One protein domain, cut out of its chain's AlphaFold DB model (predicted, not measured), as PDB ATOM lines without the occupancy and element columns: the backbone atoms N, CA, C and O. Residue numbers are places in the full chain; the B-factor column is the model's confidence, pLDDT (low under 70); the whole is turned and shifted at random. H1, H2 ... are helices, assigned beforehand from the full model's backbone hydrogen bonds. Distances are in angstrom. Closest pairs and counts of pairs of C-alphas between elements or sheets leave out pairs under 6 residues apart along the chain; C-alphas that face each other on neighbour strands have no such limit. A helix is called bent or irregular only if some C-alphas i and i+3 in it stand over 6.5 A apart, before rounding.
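Overview. This is residues 40 to 101 and 115 to 136 of the 189 residues of an uncharacterized protein of Longimonas halophila (UniProt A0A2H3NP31). Two long helices, H1 and H2, make an open V, and H3 packs on both near its closed end. Residues 40 to 58 and 81 to 101 stick out as its arms. The printed part has 84 residues with three named helices, H1, H2, H3; it is all helix and loose, radius of gyration of the C-alphas 15.8 A, spanning 46 by 28 by 23 A.

Along the chain. Find C-alpha 40 at (40.667, 12.683, -24.545); H1, residues 40 to 70, runs 44.2 A from there. H2 is residues 72 to 97, 36.8 A. H3, residues 115 to 135, 30.7 A, ends at (48.426, 49.004, -12.520); it kinks 27 degrees near residue 129 and is only just irregular: C-alphas 115 and 118 are 6.7 A apart.

Arrangement. Packing is mostly crossed, the helices touching at steep tilts. In the hairpin of H1 and H2, residues 63 to 67 alone touch 73 to 79 alone, closest C-alphas Gly 67 and Ser 75, 5.0 A, at 37 degrees, only just steep, opposite ways. H3 touches H1 with residues 125 to 133 alone, closest C-alphas Asn 129 and Ala 64, 4.3 A, at 62 degrees. Every O i to N i+4 pair is within hydrogen-bond range in H1, 20 of 22 in H2, 14 of 17 in H3.

Size, cuts and confidence. Residues 102 to 114 are cut out, with 24.8 A between C-alphas 101 and 115. Residues 99 and 101 have pLDDT under 70.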
ATOM      1  N   PRO A  40      41.555  11.643 -24.033       80.31
ATOM      2  CA  PRO A  40      40.667  12.683 -24.545       80.31
ATOM      3  C   PRO A  40      40.116  13.608 -23.448       80.31
ATOM      4  O   PRO A  40      39.955  14.804 -23.671       80.31
ATOM      5  N   SER A  41      39.890  13.088 -22.237       82.25
ATOM      6  CA  SER A  41      39.428  13.866 -21.081       82.25
ATOM      7  C   SER A  41      40.450  14.896 -20.591       82.25
ATOM      8  O   SER A  41      40.060  16.022 -20.280       82.25
ATOM      9  N   ALA A  42      41.743  14.557 -20.556       82.94
ATOM     10  CA  ALA A  42      42.794  15.501 -20.175       82.94
ATOM     11  C   ALA A  42      42.907  16.650 -21.186       82.94
ATOM     12  O   ALA A  42      43.016  17.812 -20.794       82.94
ATOM     13  N   LEU A  43      42.803  16.347 -22.484       83.50
ATOM     14  CA  LEU A  43      42.817  17.368 -23.533       83.50
ATOM     15  C   LEU A  43      41.617  18.318 -23.419       83.50
ATOM     16  O   LEU A  43      41.785  19.535 -23.490       83.50
ATOM     17  N   ILE A  44      40.418  17.777 -23.184       87.06
ATOM     18  CA  ILE A  44      39.210  18.580 -22.954       87.06
ATOM     19  C   ILE A  44      39.398  19.498 -21.738       87.06
ATOM     20  O   ILE A  44      39.102  20.689 -21.825       87.06
ATOM     21  N   ALA A  45      39.938  18.985 -20.629       84.62
ATOM     22  CA  ALA A  45      40.190  19.782 -19.430       84.62
ATOM     23  C   ALA A  45      41.176  20.935 -19.686       84.62
ATOM     24  O   ALA A  45      40.952  22.050 -19.209       84.62
ATOM     25  N   VAL A  46      42.231  20.704 -20.478       84.00
ATOM     26  CA  VAL A  46      43.178  21.756 -20.882       84.00
ATOM     27  C   VAL A  46      42.481  22.827 -21.719       84.00
ATOM     28  O   VAL A  46      42.609  24.009 -21.409       84.00
ATOM     29  N   ILE A  47      41.699  22.440 -22.730       86.62
ATOM     30  CA  ILE A  47      40.970  23.390 -23.587       86.62
ATOM     31  C   ILE A  47      39.991  24.233 -22.758       86.62
ATOM     32  O   ILE A  47      39.957  25.456 -22.902       86.62
ATOM     33  N   ILE A  48      39.240  23.603 -21.852       87.50
ATOM     34  CA  ILE A  48      38.328  24.306 -20.938       87.50
ATOM     35  C   ILE A  48      39.105  25.283 -20.047       87.50
ATOM     36  O   ILE A  48      38.670  26.419 -19.871       87.50
ATOM     37  N   SER A  49      40.267  24.881 -19.526       84.69
ATOM     38  CA  SER A  49      41.103  25.732 -18.666       84.69
ATOM     39  C   SER A  49      41.671  26.940 -19.418       84.69
ATOM     40  O   SER A  49      41.691  28.046 -18.878       84.69
ATOM     41  N   LEU A  50      42.073  26.764 -20.681       83.94
ATOM     42  CA  LEU A  50      42.499  27.864 -21.551       83.94
ATOM     43  C   LEU A  50      41.349  28.846 -21.810       83.94
ATOM     44  O   LEU A  50      41.528  30.057 -21.675       83.94
ATOM     45  N   GLY A  51      40.156  28.326 -22.119       88.69
ATOM     46  CA  GLY A  51      38.949  29.137 -22.277       88.69
ATOM     47  C   GLY A  51      38.591  29.905 -21.002       88.69
ATOM     48  O   GLY A  51      38.310  31.100 -21.061       88.69
ATOM     49  N   ALA A  52      38.678  29.254 -19.839       87.38
ATOM     50  CA  ALA A  52      38.461  29.890 -18.544       87.38
ATOM     51  C   ALA A  52      39.461  31.032 -18.296       87.38
ATOM     52  O   ALA A  52      39.050  32.117 -17.895       87.38
ATOM     53  N   GLY A  53      40.746  30.833 -18.603       86.94
ATOM     54  CA  GLY A  53      41.766  31.880 -18.488       86.94
ATOM     55  C   GLY A  53      41.478  33.101 -19.369       86.94
ATOM     56  O   GLY A  53      41.556  34.238 -18.900       86.94
ATOM     57  N   ALA A  54      41.067  32.880 -20.622       90.31
ATOM     58  CA  ALA A  54      40.672  33.962 -21.526       90.31
ATOM     59  C   ALA A  54      39.442  34.728 -21.004       90.31
ATOM     60  O   ALA A  54      39.426  35.962 -21.004       90.31
ATOM     61  N   LEU A  55      38.436  34.003 -20.506       93.38
ATOM     62  CA  LEU A  55      37.240  34.597 -19.911       93.38
ATOM     63  C   LEU A  55      37.559  35.393 -18.643       93.38
ATOM     64  O   LEU A  55      36.992  36.465 -18.468       93.38
ATOM     65  N   VAL A  56      38.486  34.933 -17.796       93.50
ATOM     66  CA  VAL A  56      38.938  35.688 -16.617       93.50
ATOM     67  C   VAL A  56      39.542  37.028 -17.033       93.50
ATOM     68  O   VAL A  56      39.172  38.058 -16.469       93.50
ATOM     69  N   ALA A  57      40.419  37.048 -18.040       90.62
ATOM     70  CA  ALA A  57      41.034  38.292 -18.501       90.62
ATOM     71  C   ALA A  57      39.994  39.287 -19.046       90.62
ATOM     72  O   ALA A  57      40.022  40.472 -18.698       90.62
ATOM     73  N   LEU A  58      39.044  38.802 -19.852       95.19
ATOM     74  CA  LEU A  58      37.954  39.622 -20.380       95.19
ATOM     75  C   LEU A  58      37.026  40.115 -19.264       95.19
ATOM     76  O   LEU A  58      36.722  41.304 -19.205       95.19
ATOM     77  N   MET A  59      36.625  39.228 -18.352       95.94
ATOM     78  CA  MET A  59      35.787  39.551 -17.198       95.94
ATOM     79  C   MET A  59      36.421  40.660 -16.357       95.94
ATOM     80  O   MET A  59      35.764  41.658 -16.076       95.94
ATOM     81  N   VAL A  60      37.700  40.530 -15.990       96.25
ATOM     82  CA  VAL A  60      38.396  41.541 -15.179       96.25
ATOM     83  C   VAL A  60      38.451  42.886 -15.906       96.25
ATOM     84  O   VAL A  60      38.198  43.919 -15.289       96.25
ATOM     85  N   ARG A  61      38.702  42.893 -17.223       95.75
ATOM     86  CA  ARG A  61      38.688  44.127 -18.023       95.75
ATOM     87  C   ARG A  61      37.311  44.792 -18.043       95.75
ATOM     88  O   ARG A  61      37.228  45.994 -17.808       95.75
ATOM     89  N   LEU A  62      36.254  44.030 -18.324       97.12
ATOM     90  CA  LEU A  62      34.883  44.545 -18.402       97.12
ATOM     91  C   LEU A  62      34.392  45.051 -17.039       97.12
ATOM     92  O   LEU A  62      33.823  46.141 -16.950       97.12
ATOM     93  N   ASN A  63      34.676  44.305 -15.969       97.62
ATOM     94  CA  ASN A  63      34.333  44.701 -14.607       97.62
ATOM     95  C   ASN A  63      35.051  45.997 -14.212       97.62
ATOM     96  O   ASN A  63      34.415  46.891 -13.655       97.62
ATOM     97  N   ALA A  64      36.336  46.141 -14.555       97.12
ATOM     98  CA  ALA A  64      37.089  47.361 -14.283       97.12
ATOM     99  C   ALA A  64      36.526  48.568 -15.049       97.12
ATOM    100  O   ALA A  64      36.436  49.657 -14.485       97.12
ATOM    101  N   THR A  65      36.076  48.388 -16.299       97.69
ATOM    102  CA  THR A  65      35.377  49.441 -17.053       97.69
ATOM    103  C   THR A  65      34.107  49.903 -16.335       97.69
ATOM    104  O   THR A  65      33.912  51.105 -16.165       97.69
ATOM    105  N   LEU A  66      33.283  48.975 -15.834       97.25
ATOM    106  CA  LEU A  66      32.137  49.330 -14.987       97.25
ATOM    107  C   LEU A  66      32.578  50.036 -13.697       97.25
ATOM    108  O   LEU A  66      31.937  50.997 -13.274       97.25
ATOM    109  N   GLY A  67      33.686  49.598 -13.094       97.88
ATOM    110  CA  GLY A  67      34.282  50.213 -11.908       97.88
ATOM    111  C   GLY A  67      34.650  51.680 -12.101       97.88
ATOM    112  O   GLY A  67      34.363  52.492 -11.224       97.88
ATOM    113  N   VAL A  68      35.197  52.038 -13.264       97.62
ATOM    114  CA  VAL A  68      35.518  53.430 -13.613       97.62
ATOM    115  C   VAL A  68      34.255  54.290 -13.752       97.62
ATOM    116  O   VAL A  68      34.294  55.472 -13.435       97.62
ATOM    117  N   HIS A  69      33.136  53.729 -14.221       98.00
ATOM    118  CA  HIS A  69      31.912  54.500 -14.490       98.00
ATOM    119  C   HIS A  69      30.954  54.589 -13.299       98.00
ATOM    120  O   HIS A  69      30.231  55.571 -13.170       98.00
ATOM    121  N   MET A  70      30.926  53.570 -12.439       97.56
ATOM    122  CA  MET A  70      29.940  53.453 -11.355       97.56
ATOM    123  C   MET A  70      30.576  53.438  -9.959       97.56
ATOM    124  O   MET A  70      29.865  53.480  -8.958       97.56
ATOM    125  N   GLY A  71      31.904  53.356  -9.871       97.75
ATOM    126  CA  GLY A  71      32.630  53.134  -8.627       97.75
ATOM    127  C   GLY A  71      32.778  51.650  -8.278       97.75
ATOM    128  O   GLY A  71      32.038  50.777  -8.742       97.75
ATOM    129  N   VAL A  72      33.763  51.353  -7.430       96.88
ATOM    130  CA  VAL A  72      34.200  49.986  -7.095       96.88
ATOM    131  C   VAL A  72      33.081  49.135  -6.485       96.88
ATOM    132  O   VAL A  72      32.859  48.004  -6.909       96.88
ATOM    133  N   VAL A  73      32.347  49.680  -5.512       96.81
ATOM    134  CA  VAL A  73      31.311  48.925  -4.787       96.81
ATOM    135  C   VAL A  73      30.088  48.677  -5.669       96.81
ATOM    136  O   VAL A  73      29.631  47.539  -5.776       96.81
ATOM    137  N   ALA A  74      29.580  49.716  -6.343       97.81
ATOM    138  CA  ALA A  74      28.392  49.596  -7.185       97.81
ATOM    139  C   ALA A  74      28.635  48.675  -8.388       97.81
ATOM    140  O   ALA A  74      27.808  47.812  -8.673       97.81
ATOM    141  N   SER A  75      29.790  48.793  -9.052       97.62
ATOM    142  CA  SER A  75      30.160  47.892 -10.151       97.62
ATOM    143  C   SER A  75      30.261  46.435  -9.702       97.62
ATOM    144  O   SER A  75      29.717  45.567 -10.381       97.62
ATOM    145  N   SER A  76      30.879  46.158  -8.545       97.38
ATOM    146  CA  SER A  76      30.946  44.804  -7.984       97.38
ATOM    147  C   SER A  76      29.546  44.240  -7.720       97.38
ATOM    148  O   SER A  76      29.254  43.116  -8.125       97.38
ATOM    149  N   TRP A  77      28.636  45.031  -7.145       97.81
ATOM    150  CA  TRP A  77      27.245  44.611  -6.953       97.81
ATOM    151  C   TRP A  77      26.543  44.278  -8.280       97.81
ATOM    152  O   TRP A  77      25.994  43.184  -8.415       97.81
ATOM    153  N   VAL A  78      26.621  45.163  -9.284       98.12
ATOM    154  CA  VAL A  78      25.970  44.958 -10.593       98.12
ATOM    155  C   VAL A  78      26.453  43.671 -11.263       98.12
ATOM    156  O   VAL A  78      25.630  42.863 -11.695       98.12
ATOM    157  N   VAL A  79      27.768  43.436 -11.335       97.50
ATOM    158  CA  VAL A  79      28.289  42.248 -12.033       97.50
ATOM    159  C   VAL A  79      27.927  40.949 -11.314       97.50
ATOM    160  O   VAL A  79      27.671  39.945 -11.976       97.50
ATOM    161  N   HIS A  80      27.815  40.964  -9.981       97.06
ATOM    162  CA  HIS A  80      27.354  39.799  -9.221       97.06
ATOM    163  C   HIS A  80      25.859  39.543  -9.394       97.06
ATOM    164  O   HIS A  80      25.456  38.383  -9.485       97.06
ATOM    165  N   VAL A  81      25.032  40.589  -9.501       98.00
ATOM    166  CA  VAL A  81      23.608  40.437  -9.840       98.00
ATOM    167  C   VAL A  81      23.463  39.809 -11.225       98.00
ATOM    168  O   VAL A  81      22.794  38.786 -11.361       98.00
ATOM    169  N   VAL A  82      24.146  40.351 -12.238       97.69
ATOM    170  CA  VAL A  82      24.115  39.812 -13.610       97.69
ATOM    171  C   VAL A  82      24.617  38.365 -13.644       97.69
ATOM    172  O   VAL A  82      23.958  37.500 -14.221       97.69
ATOM    173  N   GLY A  83      25.738  38.076 -12.977       96.44
ATOM    174  CA  GLY A  83      26.292  36.725 -12.881       96.44
ATOM    175  C   GLY A  83      25.348  35.741 -12.187       96.44
ATOM    176  O   GLY A  83      25.190  34.615 -12.654       96.44
ATOM    177  N   THR A  84      24.660  36.170 -11.126       96.56
ATOM    178  CA  THR A  84      23.668  35.349 -10.413       96.56
ATOM    179  C   THR A  84      22.467  35.032 -11.300       96.56
ATOM    180  O   THR A  84      22.038  33.881 -11.352       96.56
ATOM    181  N   LEU A  85      21.948  36.019 -12.038       97.81
ATOM    182  CA  LEU A  85      20.846  35.811 -12.983       97.81
ATOM    183  C   LEU A  85      21.239  34.835 -14.097       97.81
ATOM    184  O   LEU A  85      20.472  33.930 -14.427       97.81
ATOM    185  N   PHE A  86      22.451  34.969 -14.638       96.25
ATOM    186  CA  PHE A  86      22.957  34.045 -15.647       96.25
ATOM    187  C   PHE A  86      23.161  32.629 -15.087       96.25
ATOM    188  O   PHE A  86      22.753  31.653 -15.714       96.25
ATOM    189  N   ALA A  87      23.708  32.492 -13.874       93.88
ATOM    190  CA  ALA A  87      23.849  31.199 -13.206       93.88
ATOM    191  C   ALA A  87      22.488  30.535 -12.931       93.88
ATOM    192  O   ALA A  87      22.340  29.330 -13.141       93.88
ATOM    193  N   ALA A  88      21.478  31.311 -12.526       94.25
ATOM    194  CA  ALA A  88      20.112  30.828 -12.343       94.25
ATOM    195  C   ALA A  88      19.493  30.346 -13.666       94.25
ATOM    196  O   ALA A  88      18.849  29.296 -13.693       94.25
ATOM    197  N   LEU A  89      19.738  31.061 -14.771       94.06
ATOM    198  CA  LEU A  89      19.312  30.639 -16.105       94.06
ATOM    199  C   LEU A  89      19.966  29.313 -16.513       94.06
ATOM    200  O   LEU A  89      19.264  28.407 -16.957       94.06
ATOM    201  N   LEU A  90      21.283  29.163 -16.328       91.31
ATOM    202  CA  LEU A  90      21.989  27.908 -16.614       91.31
ATOM    203  C   LEU A  90      21.472  26.753 -15.748       91.31
ATOM    204  O   LEU A  90      21.270  25.642 -16.240       91.31
ATOM    205  N   TRP A  91      21.218  27.022 -14.466       87.69
ATOM    206  CA  TRP A  91      20.642  26.050 -13.545       87.69
ATOM    207  C   TRP A  91      19.258  25.575 -14.005       87.69
ATOM    208  O   TRP A  91      19.000  24.369 -14.029       87.69
ATOM    209  N   ALA A  92      18.392  26.504 -14.419       88.12
ATOM    210  CA  ALA A  92      17.069  26.196 -14.953       88.12
ATOM    211  C   ALA A  92      17.148  25.441 -16.292       88.12
ATOM    212  O   ALA A  92      16.451  24.444 -16.480       88.12
ATOM    213  N   ALA A  93      18.042  25.858 -17.194       88.75
ATOM    214  CA  ALA A  93      18.241  25.226 -18.497       88.75
ATOM    215  C   ALA A  93      18.719  23.771 -18.380       88.75
ATOM    216  O   ALA A  93      18.362  22.939 -19.216       88.75
ATOM    217  N   ARG A  94      19.459  23.420 -17.317       83.31
ATOM    218  CA  ARG A  94      19.896  22.035 -17.081       83.31
ATOM    219  C   ARG A  94      18.729  21.047 -17.056       83.31
ATOM    220  O   ARG A  94      18.891  19.931 -17.530       83.31
ATOM    221  N   ALA A  95      17.576  21.446 -16.511       73.75
ATOM    222  CA  ALA A  95      16.406  20.574 -16.407       73.75
ATOM    223  C   ALA A  95      15.818  20.209 -17.782       73.75
ATOM    224  O   ALA A  95      15.129  19.201 -17.905       73.75
ATOM    225  N   VAL A  96      16.102  21.020 -18.805       78.25
ATOM    226  CA  VAL A  96      15.696  20.788 -20.197       78.25
ATOM    227  C   VAL A  96      16.754  19.972 -20.950       78.25
ATOM    228  O   VAL A  96      16.406  19.147 -21.791       78.25
ATOM    229  N   LEU A  97      18.040  20.186 -20.648       77.38
ATOM    230  CA  LEU A  97      19.172  19.575 -21.359       77.38
ATOM    231  C   LEU A  97      19.535  18.162 -20.870       77.38
ATOM    232  O   LEU A  97      20.027  17.360 -21.660       77.38
ATOM    233  N   ASP A  98      19.295  17.843 -19.596       74.62
ATOM    234  CA  ASP A  98      19.458  16.495 -19.043       74.62
ATOM    235  C   ASP A  98      18.149  16.058 -18.355       74.62
ATOM    236  O   ASP A  98      17.892  16.443 -17.211       74.62
ATOM    237  N   PRO A  99      17.304  15.250 -19.030       63.19
ATOM    238  CA  PRO A  99      16.030  14.780 -18.482       63.19
ATOM    239  C   PRO A  99      16.178  13.839 -17.280       63.19
ATOM    240  O   PRO A  99      15.178  13.463 -16.656       63.19
ATOM    241  N   ARG A 100      17.400  13.391 -16.957       77.38
ATOM    242  CA  ARG A 100      17.631  12.564 -15.773       77.38
ATOM    243  C   ARG A 100      17.310  13.395 -14.542       77.38
ATOM    244  O   ARG A 100      17.847  14.483 -14.358       77.38
ATOM    245  N   ARG A 101      16.452  12.861 -13.663       60.56
ATOM    246  CA  ARG A 101      16.122  13.520 -12.394       60.56
ATOM    247  C   ARG A 101      17.420  13.817 -11.646       60.56
ATOM    248  O   ARG A 101      18.112  12.868 -11.259       60.56
ATOM    249  N   TRP A 115      30.543  28.038   1.605       89.69
ATOM    250  CA  TRP A 115      29.601  29.117   1.318       89.69
ATOM    251  C   TRP A 115      30.266  30.495   1.228       89.69
ATOM    252  O   TRP A 115      29.697  31.414   0.639       89.69
ATOM    253  N   THR A 116      31.485  30.660   1.755       91.94
ATOM    254  CA  THR A 116      32.172  31.962   1.753       91.94
ATOM    255  C   THR A 116      32.751  32.323   0.386       91.94
ATOM    256  O   THR A 116      33.129  33.474   0.177       91.94
ATOM    257  N   GLY A 117      32.786  31.382  -0.568       88.75
ATOM    258  CA  GLY A 117      33.305  31.614  -1.918       88.75
ATOM    259  C   GLY A 117      32.625  32.782  -2.639       88.75
ATOM    260  O   GLY A 117      33.302  33.565  -3.301       88.75
ATOM    261  N   GLY A 118      31.314  32.973  -2.442       90.31
ATOM    262  CA  GLY A 118      30.586  34.112  -3.015       90.31
ATOM    263  C   GLY A 118      31.056  35.463  -2.465       90.31
ATOM    264  O   GLY A 118      31.253  36.406  -3.228       90.31
ATOM    265  N   VAL A 119      31.321  35.543  -1.157       94.50
ATOM    266  CA  VAL A 119      31.857  36.754  -0.510       94.50
ATOM    267  C   VAL A 119      33.267  37.061  -1.022       94.50
ATOM    268  O   VAL A 119      33.575  38.209  -1.342       94.50
ATOM    269  N   LEU A 120      34.108  36.031  -1.160       92.31
ATOM    270  CA  LEU A 120      35.446  36.171  -1.737       92.31
ATOM    271  C   LEU A 120      35.388  36.633  -3.201       92.31
ATOM    272  O   LEU A 120      36.191  37.474  -3.593       92.31
ATOM    273  N   GLY A 121      34.412  36.165  -3.986       94.06
ATOM    274  CA  GLY A 121      34.175  36.637  -5.357       94.06
ATOM    275  C   GLY A 121      33.887  38.142  -5.425       94.06
ATOM    276  O   GLY A 121      34.529  38.860  -6.195       94.06
ATOM    277  N   VAL A 122      33.007  38.638  -4.547       96.81
ATOM    278  CA  VAL A 122      32.699  40.077  -4.426       96.81
ATOM    279  C   VAL A 122      33.947  40.882  -4.080       96.81
ATOM    280  O   VAL A 122      34.205  41.917  -4.703       96.81
ATOM    281  N   ALA A 123      34.743  40.393  -3.126       95.81
ATOM    282  CA  ALA A 123      35.989  41.034  -2.718       95.81
ATOM    283  C   ALA A 123      37.019  41.069  -3.859       95.81
ATOM    284  O   ALA A 123      37.590  42.124  -4.125       95.81
ATOM    285  N   ILE A 124      37.218  39.956  -4.575       94.50
ATOM    286  CA  ILE A 124      38.166  39.862  -5.696       94.50
ATOM    287  C   ILE A 124      37.800  40.859  -6.797       94.50
ATOM    288  O   ILE A 124      38.673  41.583  -7.273       94.50
ATOM    289  N   VAL A 125      36.524  40.943  -7.180       97.25
ATOM    290  CA  VAL A 125      36.076  41.899  -8.203       97.25
ATOM    291  C   VAL A 125      36.248  43.339  -7.734       97.25
ATOM    292  O   VAL A 125      36.737  44.166  -8.498       97.25
ATOM    293  N   ALA A 126      35.885  43.653  -6.488       97.44
ATOM    294  CA  ALA A 126      36.047  45.002  -5.954       97.44
ATOM    295  C   ALA A 126      37.527  45.429  -5.942       97.44
ATOM    296  O   ALA A 126      37.873  46.505  -6.431       97.44
ATOM    297  N   LEU A 127      38.415  44.561  -5.453       96.69
ATOM    298  CA  LEU A 127      39.855  44.816  -5.435       96.69
ATOM    299  C   LEU A 127      40.419  44.954  -6.855       96.69
ATOM    300  O   LEU A 127      41.155  45.900  -7.128       96.69
ATOM    301  N   ALA A 128      40.031  44.074  -7.781       95.81
ATOM    302  CA  ALA A 128      40.456  44.172  -9.174       95.81
ATOM    303  C   ALA A 128      39.982  45.485  -9.823       95.81
ATOM    304  O   ALA A 128      40.776  46.168 -10.464       95.81
ATOM    305  N   ASN A 129      38.731  45.895  -9.599       97.62
ATOM    306  CA  ASN A 129      38.191  47.150 -10.130       97.62
ATOM    307  C   ASN A 129      38.927  48.385  -9.590       97.62
ATOM    308  O   ASN A 129      39.044  49.375 -10.308       97.62
ATOM    309  N   ALA A 130      39.428  48.334  -8.353       97.31
ATOM    310  CA  ALA A 130      40.224  49.408  -7.764       97.31
ATOM    311  C   ALA A 130      41.660  49.455  -8.319       97.31
ATOM    312  O   ALA A 130      42.218  50.534  -8.501       97.31
ATOM    313  N   VAL A 131      42.260  48.291  -8.584       96.62
ATOM    314  CA  VAL A 131      43.688  48.168  -8.914       96.62
ATOM    315  C   VAL A 131      43.961  48.238 -10.419       96.62
ATOM    316  O   VAL A 131      44.951  48.845 -10.825       96.62
ATOM    317  N   VAL A 132      43.087  47.679 -11.266       97.38
ATOM    318  CA  VAL A 132      43.277  47.649 -12.730       97.38
ATOM    319  C   VAL A 132      43.460  49.045 -13.347       97.38
ATOM    320  O   VAL A 132      44.331  49.173 -14.207       97.38
ATOM    321  N   PRO A 133      42.728  50.103 -12.941       95.88
ATOM    322  CA  PRO A 133      42.962  51.451 -13.465       95.88
ATOM    323  C   PRO A 133      44.339  52.033 -13.108       95.88
ATOM    324  O   PRO A 133      44.811  52.924 -13.804       95.88
ATOM    325  N   VAL A 134      44.972  51.540 -12.036       95.50
ATOM    326  CA  VAL A 134      46.267  52.029 -11.535       95.50
ATOM    327  C   VAL A 134      47.428  51.232 -12.126       95.50
ATOM    328  O   VAL A 134      48.395  51.814 -12.602       95.50
ATOM    329  N   LEU A 135      47.340  49.900 -12.099       93.31
ATOM    330  CA  LEU A 135      48.426  49.004 -12.520       93.31
ATOM    331  C   LEU A 135      48.296  48.524 -13.970       93.31
ATOM    332  O   LEU A 135      49.221  47.929 -14.516       93.31
ATOM    333  N   GLY A 136      47.138  48.729 -14.595       94.56
ATOM    334  CA  GLY A 136      46.795  48.088 -15.856       94.56
ATOM    335  C   GLY A 136      46.420  46.610 -15.688       94.56
ATOM    336  O   GLY A 136      46.676  45.961 -14.669       94.56
TER     337      GLY A 136